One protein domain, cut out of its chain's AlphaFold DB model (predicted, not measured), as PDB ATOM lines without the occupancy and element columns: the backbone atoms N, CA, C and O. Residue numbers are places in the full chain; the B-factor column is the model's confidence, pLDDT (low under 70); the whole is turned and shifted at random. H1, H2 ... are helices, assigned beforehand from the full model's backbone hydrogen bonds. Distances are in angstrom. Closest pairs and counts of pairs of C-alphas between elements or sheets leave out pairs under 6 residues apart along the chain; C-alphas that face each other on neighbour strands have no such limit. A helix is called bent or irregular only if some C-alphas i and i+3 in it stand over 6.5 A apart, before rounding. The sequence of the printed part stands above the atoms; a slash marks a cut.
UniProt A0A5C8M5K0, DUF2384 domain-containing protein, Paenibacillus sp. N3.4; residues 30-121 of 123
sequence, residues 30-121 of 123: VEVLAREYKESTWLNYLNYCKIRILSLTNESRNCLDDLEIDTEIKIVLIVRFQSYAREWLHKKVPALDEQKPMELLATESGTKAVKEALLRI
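This is residues 30 to 121 of the 123 residues of the protein "DUF2384 domain-containing protein" of Paenibacillus sp. N3.4 (UniProt A0A5C8M5K0). A rounded, all-helix body has H6 and H4a, the first arm of the bent helix H4, in its middle, with the longer helix H2 crossing both along one side. The second arm, H4b, and short H5 cover the opposite side, while H1 packs crosswise on H6 at one end of the body and little H3 sits at the other end. The printed part has 92 residues with six named helices, in the order H1 to H6, and no named strand. It is compact, with a radius of gyration of the C-alphas of 12.4 A and spans of 35 by 27 by 21 A.

H1, residues 30 to 36, begins at C-alpha 30 at (18.151, -8.104, -41.771). H2, residues 39 to 55, measures 25.1 A from first to last C-alpha, and H3 follows at residues 58 to 61. H4, residues 71 to 90, was assigned as one helix by its hydrogen bonds but is bent: C-alphas 80 and 83 are 9.6 A apart. Its arms are H4a, residues 71 to 80, 14.3 A long and starting at (37.542, -7.132, -32.408), and H4b, residues 83 to 90, 13.2 A long. H4b is itself irregular, with C-alphas 83 and 86 at 7.1 A. H5 is residues 101 to 104. H6, residues 108 to 119, is 16.7 A long and ends at C-alpha 119 at (28.006, -17.851, -40.260).

H1 touches H6, their lines only just about perpendicular at 71 degrees; the closest C-alphas, of Ala 34 and Ala 113, are 4.1 A apart. H2 touches H6 with residues 42 to 45 alone, closest at the C-alphas of Trp 42 and Lys 115, 7.1 A. With residues 46 to 53 alone it touches H4a at a steep tilt of 66 degrees, the same way, closest at the C-alphas of Ile 53 and Val 79, 5.8 A. H4a and H6 only just touch, with 3 pairs of C-alphas within 8 A, at a shallow tilt of 27 degrees, the same way. H3 is close to but not clearly touching H4b; the closest C-alphas, of Ser 60 and Ser 83, are 5.4 A apart. H5 touches H4b, closest at the C-alphas of Leu 89 and Pro 101, 5.0 A, and H6, closest at those of Leu 104 and Gly 110, 4.4 A. H2 and H4b are apart. Each O i to N i+4 pair is within hydrogen-bond range in H1, H4a and H6; the figures are 11 of 13 in H2 and 3 of 4 in H4b, while H3 and H5 are too short for such a pair.

The two C-alphas farthest apart, those of Val 32 and Asn 58, are 35.7 A apart. The printed part has no cut and no long link. The mean pLDDT of the printed part is 96.0, and no printed residue is under 70.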
ATOM      1  N   VAL A  30      17.319  -8.450 -42.939       93.94
ATOM      2  CA  VAL A  30      18.151  -8.104 -41.771       93.94
ATOM      3  C   VAL A  30      17.484  -8.530 -40.457       93.94
ATOM      4  O   VAL A  30      18.128  -9.162 -39.621       93.94
ATOM      5  N   GLU A  31      16.193  -8.251 -40.272       94.19
ATOM      6  CA  GLU A  31      15.429  -8.663 -39.085       94.19
ATOM      7  C   GLU A  31      15.309 -10.187 -38.969       94.19
ATOM      8  O   GLU A  31      15.424 -10.738 -37.870       94.19
ATOM      9  N   VAL A  32      15.129 -10.882 -40.096       94.25
ATOM     10  CA  VAL A  32      15.100 -12.352 -40.128       94.25
ATOM     11  C   VAL A  32      16.438 -12.924 -39.659       94.25
ATOM     12  O   VAL A  32      16.451 -13.772 -38.765       94.25
ATOM     13  N   LEU A  33      17.557 -12.421 -40.187       95.06
ATOM     14  CA  LEU A  33      18.897 -12.857 -39.781       95.06
ATOM     15  C   LEU A  33      19.183 -12.541 -38.311       95.06
ATOM     16  O   LEU A  33      19.663 -13.402 -37.575       95.06
ATOM     17  N   ALA A  34      18.843 -11.334 -37.852       96.44
ATOM     18  CA  ALA A  34      19.029 -10.942 -36.457       96.44
ATOM     19  C   ALA A  34      18.263 -11.859 -35.489       96.44
ATOM     20  O   ALA A  34      18.752 -12.154 -34.397       96.44
ATOM     21  N   ARG A  35      17.076 -12.330 -35.890       96.38
ATOM     22  CA  ARG A  35      16.256 -13.270 -35.117       96.38
ATOM     23  C   ARG A  35      16.814 -14.695 -35.126       96.38
ATOM     24  O   ARG A  35      16.634 -15.422 -34.152       96.38
ATOM     25  N   GLU A  36      17.431 -15.113 -36.225       96.81
ATOM     26  CA  GLU A  36      17.989 -16.463 -36.390       96.81
ATOM     27  C   GLU A  36      19.360 -16.630 -35.725       96.81
ATOM     28  O   GLU A  36      19.755 -17.760 -35.427       96.81
ATOM     29  N   TYR A  37      20.031 -15.515 -35.426       97.62
ATOM     30  CA  TYR A  37      21.309 -15.474 -34.727       97.62
ATOM     31  C   TYR A  37      21.299 -16.271 -33.415       97.62
ATOM     32  O   TYR A  37      20.456 -16.078 -32.533       97.62
ATOM     33  N   LYS A  38      22.313 -17.124 -33.250       97.94
ATOM     34  CA  LYS A  38      22.567 -17.879 -32.017       97.94
ATOM     35  C   LYS A  38      23.974 -17.601 -31.507       97.94
ATOM     36  O   LYS A  38      24.953 -17.990 -32.140       97.94
ATOM     37  N   GLU A  39      24.059 -17.019 -30.312       97.69
ATOM     38  CA  GLU A  39      25.333 -16.671 -29.665       97.69
ATOM     39  C   GLU A  39      26.265 -17.884 -29.527       97.69
ATOM     40  O   GLU A  39      27.451 -17.793 -29.810       97.69
ATOM     41  N   SER A  40      25.736 -19.057 -29.171       98.00
ATOM     42  CA  SER A  40      26.550 -20.272 -29.037       98.00
ATOM     43  C   SER A  40      27.200 -20.707 -30.354       98.00
ATOM     44  O   SER A  40      28.361 -21.116 -30.358       98.00
ATOM     45  N   THR A  41      26.491 -20.591 -31.479       97.62
ATOM     46  CA  THR A  41      27.043 -20.882 -32.809       97.62
ATOM     47  C   THR A  41      28.134 -19.881 -33.175       97.62
ATOM     48  O   THR A  41      29.200 -20.284 -33.642       97.62
ATOM     49  N   TRP A  42      27.895 -18.594 -32.906       98.00
ATOM     50  CA  TRP A  42      28.886 -17.540 -33.112       98.00
ATOM     51  C   TRP A  42      30.162 -17.790 -32.315       98.00
ATOM     52  O   TRP A  42      31.242 -17.824 -32.898       98.00
ATOM     53  N   LEU A  43      30.048 -18.036 -31.008       98.25
ATOM     54  CA  LEU A  43      31.198 -18.267 -30.134       98.25
ATOM     55  C   LEU A  43      32.011 -19.496 -30.560       98.25
ATOM     56  O   LEU A  43      33.242 -19.454 -30.544       98.25
ATOM     57  N   ASN A  44      31.347 -20.570 -30.998       97.81
ATOM     58  CA  ASN A  44      32.029 -21.750 -31.529       97.81
ATOM     59  C   ASN A  44      32.854 -21.414 -32.780       97.81
ATOM     60  O   ASN A  44      34.033 -21.765 -32.855       97.81
ATOM     61  N   TYR A  45      32.262 -20.694 -33.737       97.56
ATOM     62  CA  TYR A  45      32.965 -20.295 -34.958       97.56
ATOM     63  C   TYR A  45      34.075 -19.271 -34.688       97.56
ATOM     64  O   TYR A  45      35.174 -19.368 -35.235       97.56
ATOM     65  N   LEU A  46      33.836 -18.323 -33.784       98.12
ATOM     66  CA  LEU A  46      34.827 -17.344 -33.358       98.12
ATOM     67  C   LEU A  46      36.048 -18.020 -32.724       98.12
ATOM     68  O   LEU A  46      37.176 -17.623 -33.009       98.12
ATOM     69  N   ASN A  47      35.851 -19.043 -31.889       97.94
ATOM     70  CA  ASN A  47      36.957 -19.796 -31.293       97.94
ATOM     71  C   ASN A  47      37.807 -20.496 -32.359       97.94
ATOM     72  O   ASN A  47      39.037 -20.443 -32.294       97.94
ATOM     73  N   TYR A  48      37.170 -21.076 -33.380       96.19
ATOM     74  CA  TYR A  48      37.875 -21.585 -34.556       96.19
ATOM     75  C   TYR A  48      38.677 -20.471 -35.260       96.19
ATOM     76  O   TYR A  48      39.875 -20.631 -35.514       96.19
ATOM     77  N   CYS A  49      38.066 -19.304 -35.490       97.19
ATOM     78  CA  CYS A  49      38.720 -18.170 -36.149       97.19
ATOM     79  C   CYS A  49      39.909 -17.614 -35.348       97.19
ATOM     80  O   CYS A  49      40.949 -17.310 -35.930       97.19
ATOM     81  N   LYS A  50      39.800 -17.537 -34.014       97.56
ATOM     82  CA  LYS A  50      40.877 -17.099 -33.103       97.56
ATOM     83  C   LYS A  50      42.130 -17.974 -33.216       97.56
ATOM     84  O   LYS A  50      43.238 -17.469 -33.057       97.56
ATOM     85  N   ILE A  51      41.977 -19.260 -33.533       96.75
ATOM     86  CA  ILE A  51      43.106 -20.156 -33.815       96.75
ATOM     87  C   ILE A  51      43.591 -19.946 -35.253       96.75
ATOM     88  O   ILE A  51      44.791 -19.803 -35.498       96.75
ATOM     89  N   ARG A  52      42.665 -19.895 -36.220       95.25
ATOM     90  CA  ARG A  52      43.004 -19.828 -37.646       95.25
ATOM     91  C   ARG A  52      43.747 -18.550 -38.028       95.25
ATOM     92  O   ARG A  52      44.676 -18.617 -38.834       95.25
ATOM     93  N   ILE A  53      43.397 -17.416 -37.426       95.69
ATOM     94  CA  ILE A  53      44.018 -16.119 -37.713       95.69
ATOM     95  C   ILE A  53      45.531 -16.118 -37.457       95.69
ATOM     96  O   ILE A  53      46.262 -15.431 -38.161       95.69
ATOM     97  N   LEU A  54      46.032 -16.940 -36.523       94.81
ATOM     98  CA  LEU A  54      47.465 -17.057 -36.220       94.81
ATOM     99  C   LEU A  54      48.286 -17.625 -37.388       94.81
ATOM    100  O   LEU A  54      49.496 -17.428 -37.432       94.81
ATOM    101  N   SER A  55      47.634 -18.316 -38.328       94.62
ATOM    102  CA  SER A  55      48.273 -18.851 -39.536       94.62
ATOM    103  C   SER A  55      48.335 -17.860 -40.704       94.62
ATOM    104  O   SER A  55      48.921 -18.179 -41.736       94.62
ATOM    105  N   LEU A  56      47.733 -16.673 -40.567       94.25
ATOM    106  CA  LEU A  56      47.701 -15.651 -41.613       94.25
ATOM    107  C   LEU A  56      48.908 -14.707 -41.531       94.25
ATOM    108  O   LEU A  56      49.524 -14.525 -40.480       94.25
ATOM    109  N   THR A  57      49.223 -14.065 -42.656       94.00
ATOM    110  CA  THR A  57      50.280 -13.047 -42.735       94.00
ATOM    111  C   THR A  57      49.930 -11.818 -41.894       94.00
ATOM    112  O   THR A  57      48.762 -11.533 -41.628       94.00
ATOM    113  N   ASN A  58      50.944 -11.049 -41.487       91.12
ATOM    114  CA  ASN A  58      50.727  -9.785 -40.769       91.12
ATOM    115  C   ASN A  58      49.870  -8.807 -41.580       91.12
ATOM    116  O   ASN A  58      49.004  -8.151 -41.021       91.12
ATOM    117  N   GLU A  59      50.078  -8.752 -42.895       90.88
ATOM    118  CA  GLU A  59      49.293  -7.905 -43.794       90.88
ATOM    119  C   GLU A  59      47.798  -8.240 -43.729       90.88
ATOM    120  O   GLU A  59      46.977  -7.353 -43.508       90.88
ATOM    121  N   SER A  60      47.438  -9.524 -43.828       91.50
ATOM    122  CA  SER A  60      46.041  -9.951 -43.720       91.50
ATOM    123  C   SER A  60      45.468  -9.725 -42.322       91.50
ATOM    124  O   SER A  60      44.297  -9.383 -42.198       91.50
ATOM    125  N   ARG A  61      46.269  -9.901 -41.264       92.38
ATOM    126  CA  ARG A  61      45.820  -9.692 -39.876       92.38
ATOM    127  C   ARG A  61      45.533  -8.233 -39.542       92.38
ATOM    128  O   ARG A  61      44.651  -7.977 -38.733       92.38
ATOM    129  N   ASN A  62      46.237  -7.312 -40.185       92.94
ATOM    130  CA  ASN A  62      46.181  -5.894 -39.848       92.94
ATOM    131  C   ASN A  62      45.294  -5.095 -40.822       92.94
ATOM    132  O   ASN A  62      45.218  -3.871 -40.737       92.94
ATOM    133  N   CYS A  63      44.610  -5.755 -41.767       94.00
ATOM    134  CA  CYS A  63      43.887  -5.083 -42.856       94.00
ATOM    135  C   CYS A  63      42.668  -4.251 -42.399       94.00
ATOM    136  O   CYS A  63      42.126  -3.479 -43.196       94.00
ATOM    137  N   LEU A  64      42.249  -4.390 -41.132       96.00
ATOM    138  CA  LEU A  64      41.126  -3.680 -40.503       96.00
ATOM    139  C   LEU A  64      41.530  -2.918 -39.222       96.00
ATOM    140  O   LEU A  64      40.653  -2.542 -38.437       96.00
ATOM    141  N   ASP A  65      42.823  -2.730 -38.946       94.62
ATOM    142  CA  ASP A  65      43.285  -2.150 -37.672       94.62
ATOM    143  C   ASP A  65      42.812  -0.704 -37.464       94.62
ATOM    144  O   ASP A  65      42.463  -0.331 -36.346       94.62
ATOM    145  N   ASP A  66      42.699   0.071 -38.540       95.12
ATOM    146  CA  ASP A  66      42.204   1.455 -38.574       95.12
ATOM    147  C   ASP A  66      40.683   1.593 -38.399       95.12
ATOM    148  O   ASP A  66      40.195   2.707 -38.221       95.12
ATOM    149  N   LEU A  67      39.914   0.501 -38.458       95.12
ATOM    150  CA  LEU A  67      38.456   0.563 -38.320       95.12
ATOM    151  C   LEU A  67      38.020   0.417 -36.858       95.12
ATOM    152  O   LEU A  67      38.401  -0.535 -36.179       95.12
ATOM    153  N   GLU A  68      37.140   1.293 -36.385       94.56
ATOM    154  CA  GLU A  68      36.519   1.192 -35.057       94.56
ATOM    155  C   GLU A  68      35.330   0.217 -35.076       94.56
ATOM    156  O   GLU A  68      34.167   0.607 -35.021       94.56
ATOM    157  N   ILE A  69      35.624  -1.079 -35.197       95.06
ATOM    158  CA  ILE A  69      34.635  -2.164 -35.117       95.06
ATOM    159  C   ILE A  69      35.062  -3.208 -34.086       95.06
ATOM    160  O   ILE A  69      36.244  -3.321 -33.755       95.06
ATOM    161  N   ASP A  70      34.096  -3.988 -33.602       95.81
ATOM    162  CA  ASP A  70      34.328  -5.030 -32.605       95.81
ATOM    163  C   ASP A  70      35.418  -6.025 -33.046       95.81
ATOM    164  O   ASP A  70      35.406  -6.553 -34.165       95.81
ATOM    165  N   THR A  71      36.370  -6.287 -32.147       96.50
ATOM    166  CA  THR A  71      37.542  -7.132 -32.408       96.50
ATOM    167  C   THR A  71      37.160  -8.552 -32.818       96.50
ATOM    168  O   THR A  71      37.834  -9.154 -33.655       96.50
ATOM    169  N   GLU A  72      36.082  -9.110 -32.270       97.62
ATOM    170  CA  GLU A  72      35.642 -10.461 -32.614       97.62
ATOM    171  C   GLU A  72      35.121 -10.523 -34.050       97.62
ATOM    172  O   GLU A  72      35.429 -11.462 -34.788       97.62
ATOM    173  N   ILE A  73      34.407  -9.481 -34.480       97.69
ATOM    174  CA  ILE A  73      33.949  -9.341 -35.865       97.69
ATOM    175  C   ILE A  73      35.145  -9.157 -36.806       97.69
ATOM    176  O   ILE A  73      35.185  -9.812 -37.851       97.69
ATOM    177  N   LYS A  74      36.158  -8.355 -36.429       97.69
ATOM    178  CA  LYS A  74      37.407  -8.229 -37.212       97.69
ATOM    179  C   LYS A  74      38.052  -9.587 -37.452       97.69
ATOM    180  O   LYS A  74      38.371  -9.916 -38.591       97.69
ATOM    181  N   ILE A  75      38.214 -10.381 -36.392       97.94
ATOM    182  CA  ILE A  75      38.845 -11.703 -36.468       97.94
ATOM    183  C   ILE A  75      38.108 -12.593 -37.473       97.94
ATOM    184  O   ILE A  75      38.743 -13.196 -38.339       97.94
ATOM    185  N   VAL A  76      36.777 -12.650 -37.390       98.06
ATOM    186  CA  VAL A  76      35.963 -13.469 -38.299       98.06
ATOM    187  C   VAL A  76      36.062 -12.977 -39.743       98.06
ATOM    188  O   VAL A  76      36.261 -13.785 -40.649       98.06
ATOM    189  N   LEU A  77      35.988 -11.664 -39.971       97.69
ATOM    190  CA  LEU A  77      36.120 -11.075 -41.306       97.69
ATOM    191  C   LEU A  77      37.483 -11.368 -41.936       97.69
ATOM    192  O   LEU A  77      37.552 -11.760 -43.100       97.69
ATOM    193  N   ILE A  78      38.559 -11.217 -41.165       97.12
ATOM    194  CA  ILE A  78      39.926 -11.493 -41.614       97.12
ATOM    195  C   ILE A  78      40.084 -12.972 -41.978       97.12
ATOM    196  O   ILE A  78      40.676 -13.291 -43.006       97.12
ATOM    197  N   VAL A  79      39.541 -13.889 -41.174       96.62
ATOM    198  CA  VAL A  79      39.615 -15.327 -41.476       96.62
ATOM    199  C   VAL A  79      38.810 -15.678 -42.728       96.62
ATOM    200  O   VAL A  79      39.308 -16.428 -43.567       96.62
ATOM    201  N   ARG A  80      37.610 -15.109 -42.889       95.12
ATOM    202  CA  ARG A  80      36.722 -15.357 -44.037       95.12
ATOM    203  C   ARG A  80      37.255 -14.791 -45.348       95.12
ATOM    204  O   ARG A  80      37.171 -15.444 -46.382       95.12
ATOM    205  N   PHE A  81      37.760 -13.562 -45.316       95.25
ATOM    206  CA  PHE A  81      37.987 -12.773 -46.529       95.25
ATOM    207  C   PHE A  81      39.427 -12.294 -46.694       95.25
ATOM    208  O   PHE A  81      39.785 -11.809 -47.766       95.25
ATOM    209  N   GLN A  82      40.266 -12.421 -45.664       94.19
ATOM    210  CA  GLN A  82      41.651 -11.950 -45.663       94.19
ATOM    211  C   GLN A  82      41.739 -10.478 -46.105       94.19
ATOM    212  O   GLN A  82      41.083  -9.615 -45.521       94.19
ATOM    213  N   SER A  83      42.504 -10.170 -47.154       89.88
ATOM    214  CA  SER A  83      42.638  -8.813 -47.700       89.88
ATOM    215  C   SER A  83      41.325  -8.224 -48.240       89.88
ATOM    216  O   SER A  83      41.183  -7.003 -48.284       89.88
ATOM    217  N   TYR A  84      40.333  -9.056 -48.577       93.81
ATOM    218  CA  TYR A  84      39.016  -8.611 -49.053       93.81
ATOM    219  C   TYR A  84      38.045  -8.231 -47.928       93.81
ATOM    220  O   TYR A  84      36.946  -7.746 -48.203       93.81
ATOM    221  N   ALA A  85      38.429  -8.409 -46.661       96.19
ATOM    222  CA  ALA A  85      37.564  -8.140 -45.514       96.19
ATOM    223  C   ALA A  85      37.021  -6.702 -45.498       96.19
ATOM    224  O   ALA A  85      35.829  -6.484 -45.268       96.19
ATOM    225  N   ARG A  86      37.875  -5.722 -45.819       96.62
ATOM    226  CA  ARG A  86      37.475  -4.311 -45.915       96.62
ATOM    227  C   ARG A  86      36.459  -4.093 -47.025       96.62
ATOM    228  O   ARG A  86      35.469  -3.397 -46.835       96.62
ATOM    229  N   GLU A  87      36.712  -4.670 -48.193       96.94
ATOM    230  CA  GLU A  87      35.829  -4.498 -49.341       96.94
ATOM    231  C   GLU A  87      34.441  -5.073 -49.045       96.94
ATOM    232  O   GLU A  87      33.433  -4.437 -49.354       96.94
ATOM    233  N   TRP A  88      34.377  -6.230 -48.381       97.06
ATOM    234  CA  TRP A  88      33.111  -6.844 -47.989       97.06
ATOM    235  C   TRP A  88      32.283  -5.943 -47.059       97.06
ATOM    236  O   TRP A  88      31.083  -5.793 -47.280       97.06
ATOM    237  N   LEU A  89      32.913  -5.263 -46.091       97.62
ATOM    238  CA  LEU A  89      32.231  -4.326 -45.181       97.62
ATOM    239  C   LEU A  89      31.540  -3.155 -45.900       97.62
ATOM    240  O   LEU A  89      30.525  -2.648 -45.417       97.62
ATOM    241  N   HIS A  90      32.084  -2.720 -47.038       97.56
ATOM    242  CA  HIS A  90      31.575  -1.578 -47.803       97.56
ATOM    243  C   HIS A  90      30.749  -1.973 -49.035       97.56
ATOM    244  O   HIS A  90      30.178  -1.100 -49.698       97.56
ATOM    245  N   LYS A  91      30.659  -3.268 -49.348       97.12
ATOM    246  CA  LYS A  91      29.813  -3.781 -50.426       97.12
ATOM    247  C   LYS A  91      28.377  -3.955 -49.961       97.12
ATOM    248  O   LYS A  91      28.108  -4.265 -48.806       97.12
ATOM    249  N   LYS A  92      27.450  -3.785 -50.902       97.12
ATOM    250  CA  LYS A  92      26.064  -4.207 -50.715       97.12
ATOM    251  C   LYS A  92      26.019  -5.727 -50.700       97.12
ATOM    252  O   LYS A  92      26.564  -6.367 -51.601       97.12
ATOM    253  N   VAL A  93      25.410  -6.289 -49.663       94.62
ATOM    254  CA  VAL A  93      25.303  -7.738 -49.490       94.62
ATOM    255  C   VAL A  93      23.840  -8.137 -49.685       94.62
ATOM    256  O   VAL A  93      23.002  -7.711 -48.892       94.62
ATOM    257  N   PRO A  94      23.508  -8.974 -50.687       92.75
ATOM    258  CA  PRO A  94      22.121  -9.357 -50.962       92.75
ATOM    259  C   PRO A  94      21.405  -9.995 -49.769       92.75
ATOM    260  O   PRO A  94      20.233  -9.730 -49.529       92.75
ATOM    261  N   ALA A  95      22.123 -10.793 -48.971       90.94
ATOM    262  CA  ALA A  95      21.573 -11.409 -47.762       90.94
ATOM    263  C   ALA A  95      21.196 -10.388 -46.670       90.94
ATOM    264  O   ALA A  95      20.407 -10.709 -45.793       90.94
ATOM    265  N   LEU A  96      21.746  -9.173 -46.726       95.12
ATOM    266  CA  LEU A  96      21.476  -8.070 -45.802       95.12
ATOM    267  C   LEU A  96      20.595  -7.001 -46.470       95.12
ATOM    268  O   LEU A  96      20.782  -5.810 -46.238       95.12
ATOM    269  N   ASP A  97      19.675  -7.418 -47.344       94.69
ATOM    270  CA  ASP A  97      18.787  -6.539 -48.122       94.69
ATOM    271  C   ASP A  97      19.533  -5.434 -48.885       94.69
ATOM    272  O   ASP A  97      19.125  -4.273 -48.892       94.69
ATOM    273  N   GLU A  98      20.663  -5.783 -49.509       96.00
ATOM    274  CA  GLU A  98      21.512  -4.843 -50.258       96.00
ATOM    275  C   GLU A  98      22.103  -3.704 -49.398       96.00
ATOM    276  O   GLU A  98      22.593  -2.703 -49.934       96.00
ATOM    277  N   GLN A  99      22.096  -3.843 -48.069       96.75
ATOM    278  CA  GLN A  99      22.756  -2.913 -47.153       96.75
ATOM    279  C   GLN A  99      24.244  -3.238 -47.019       96.75
ATOM    280  O   GLN A  99      24.694  -4.363 -47.273       96.75
ATOM    281  N   LYS A 100      25.030  -2.232 -46.623       97.69
ATOM    282  CA  LYS A 100      26.449  -2.424 -46.324       97.69
ATOM    283  C   LYS A 100      26.607  -2.935 -44.893       97.69
ATOM    284  O   LYS A 100      26.083  -2.290 -43.982       97.69
ATOM    285  N   PRO A 101      27.384  -4.005 -44.655       97.75
ATOM    286  CA  PRO A 101      27.627  -4.503 -43.305       97.75
ATOM    287  C   PRO A 101      28.126  -3.421 -42.342       97.75
ATOM    288  O   PRO A 101      27.664  -3.368 -41.208       97.75
ATOM    289  N   MET A 102      28.997  -2.513 -42.801       97.62
ATOM    290  CA  MET A 102      29.525  -1.420 -41.976       97.62
ATOM    291  C   MET A 102      28.426  -0.523 -41.382       97.62
ATOM    292  O   MET A 102      28.534  -0.094 -40.239       97.62
ATOM    293  N   GLU A 103      27.364  -0.251 -42.141       96.88
ATOM    294  CA  GLU A 103      26.258   0.611 -41.700       96.88
ATOM    295  C   GLU A 103      25.381  -0.107 -40.651       96.88
ATOM    296  O   GLU A 103      24.842   0.526 -39.744       96.88
ATOM    297  N   LEU A 104      25.300  -1.441 -40.714       97.19
ATOM    298  CA  LEU A 104      24.506  -2.269 -39.800       97.19
ATOM    299  C   LEU A 104      25.161  -2.478 -38.427       97.19
ATOM    300  O   LEU A 104      24.451  -2.658 -37.432       97.19
ATOM    301  N   LEU A 105      26.494  -2.418 -38.352       97.56
ATOM    302  CA  LEU A 105      27.252  -2.593 -37.103       97.56
ATOM    303  C   LEU A 105      26.976  -1.499 -36.056       97.56
ATOM    304  O   LEU A 105      27.314  -1.673 -34.891       97.56
ATOM    305  N   ALA A 106      26.318  -0.399 -36.435       94.75
ATOM    306  CA  ALA A 106      25.919   0.664 -35.513       94.75
ATOM    307  C   ALA A 106      24.797   0.258 -34.535       94.75
ATOM    308  O   ALA A 106      24.506   0.989 -33.588       94.75
ATOM    309  N   THR A 107      24.134  -0.882 -34.760       96.12
ATOM    310  CA  THR A 107      23.004  -1.339 -33.938       96.12
ATOM    311  C   THR A 107      23.196  -2.779 -33.477       96.12
ATOM    312  O   THR A 107      23.828  -3.587 -34.158       96.12
ATOM    313  N   GLU A 108      22.605  -3.144 -32.336       95.94
ATOM    314  CA  GLU A 108      22.664  -4.522 -31.829       95.94
ATOM    315  C   GLU A 108      21.996  -5.511 -32.801       95.94
ATOM    316  O   GLU A 108      22.551  -6.569 -33.097       95.94
ATOM    317  N   SER A 109      20.822  -5.152 -33.337       96.19
ATOM    318  CA  SER A 109      20.097  -5.982 -34.307       96.19
ATOM    319  C   SER A 109      20.903  -6.178 -35.594       96.19
ATOM    320  O   SER A 109      21.127  -7.310 -36.021       96.19
ATOM    321  N   GLY A 110      21.431  -5.088 -36.166       97.31
ATOM    322  CA  GLY A 110      22.275  -5.158 -37.356       97.31
ATOM    323  C   GLY A 110      23.565  -5.943 -37.113       97.31
ATOM    324  O   GLY A 110      23.969  -6.734 -37.960       97.31
ATOM    325  N   THR A 111      24.152  -5.838 -35.919       98.19
ATOM    326  CA  THR A 111      25.306  -6.657 -35.523       98.19
ATOM    327  C   THR A 111      24.968  -8.147 -35.518       98.19
ATOM    328  O   THR A 111      25.716  -8.941 -36.090       98.19
ATOM    329  N   LYS A 112      23.830  -8.548 -34.936       98.44
ATOM    330  CA  LYS A 112      23.367  -9.948 -34.964       98.44
ATOM    331  C   LYS A 112      23.135 -10.433 -36.394       98.44
ATOM    332  O   LYS A 112      23.563 -11.533 -36.731       98.44
ATOM    333  N   ALA A 113      22.536  -9.600 -37.242       98.12
ATOM    334  CA  ALA A 113      22.321  -9.924 -38.649       98.12
ATOM    335  C   ALA A 113      23.639 -10.124 -39.412       98.12
ATOM    336  O   ALA A 113      23.780 -11.102 -40.143       98.12
ATOM    337  N   VAL A 114      24.630  -9.245 -39.211       98.25
ATOM    338  CA  VAL A 114      25.962  -9.378 -39.824       98.25
ATOM    339  C   VAL A 114      26.656 -10.649 -39.339       98.25
ATOM    340  O   VAL A 114      27.191 -11.399 -40.157       98.25
ATOM    341  N   LYS A 115      26.617 -10.936 -38.033       98.44
ATOM    342  CA  LYS A 115      27.184 -12.170 -37.473       98.44
ATOM    343  C   LYS A 115      26.532 -13.419 -38.074       98.44
ATOM    344  O   LYS A 115      27.241 -14.322 -38.508       98.44
ATOM    345  N   GLU A 116      25.204 -13.456 -38.156       98.19
ATOM    346  CA  GLU A 116      24.472 -14.570 -38.770       98.19
ATOM    347  C   GLU A 116      24.786 -14.707 -40.268       98.19
ATOM    348  O   GLU A 116      25.016 -15.814 -40.755       98.19
ATOM    349  N   ALA A 117      24.888 -13.595 -41.003       97.38
ATOM    350  CA  ALA A 117      25.296 -13.617 -42.406       97.38
ATOM    351  C   ALA A 117      26.701 -14.220 -42.586       97.38
ATOM    352  O   ALA A 117      26.897 -15.042 -43.477       97.38
ATOM    353  N   LEU A 118      27.660 -13.874 -41.719       97.38
ATOM    354  CA  LEU A 118      29.019 -14.433 -41.736       97.38
ATOM    355  C   LEU A 118      29.055 -15.937 -41.422       97.38
ATOM    356  O   LEU A 118      29.905 -16.656 -41.956       97.38
ATOM    357  N   LEU A 119      28.138 -16.425 -40.580       96.75
ATOM    358  CA  LEU A 119      28.006 -17.851 -40.260       96.75
ATOM    359  C   LEU A 119      27.465 -18.675 -41.436       96.75
ATOM    360  O   LEU A 119      27.781 -19.857 -41.542       96.75
ATOM    361  N   ARG A 120      26.683 -18.065 -42.335       95.38
ATOM    362  CA  ARG A 120      26.091 -18.740 -43.508       95.38
ATOM    363  C   ARG A 120      27.022 -18.858 -44.705       95.38
ATOM    364  O   ARG A 120      26.681 -19.533 -45.676       95.38
ATOM    365  N   ILE A 121      28.169 -18.193 -44.661       92.94
ATOM    366  CA  ILE A 121      29.174 -18.309 -45.713       92.94
ATOM    367  C   ILE A 121      29.807 -19.705 -45.602       92.94
ATOM    368  O   ILE A 121      30.169 -20.115 -44.499       92.94
TER     369      ILE A 121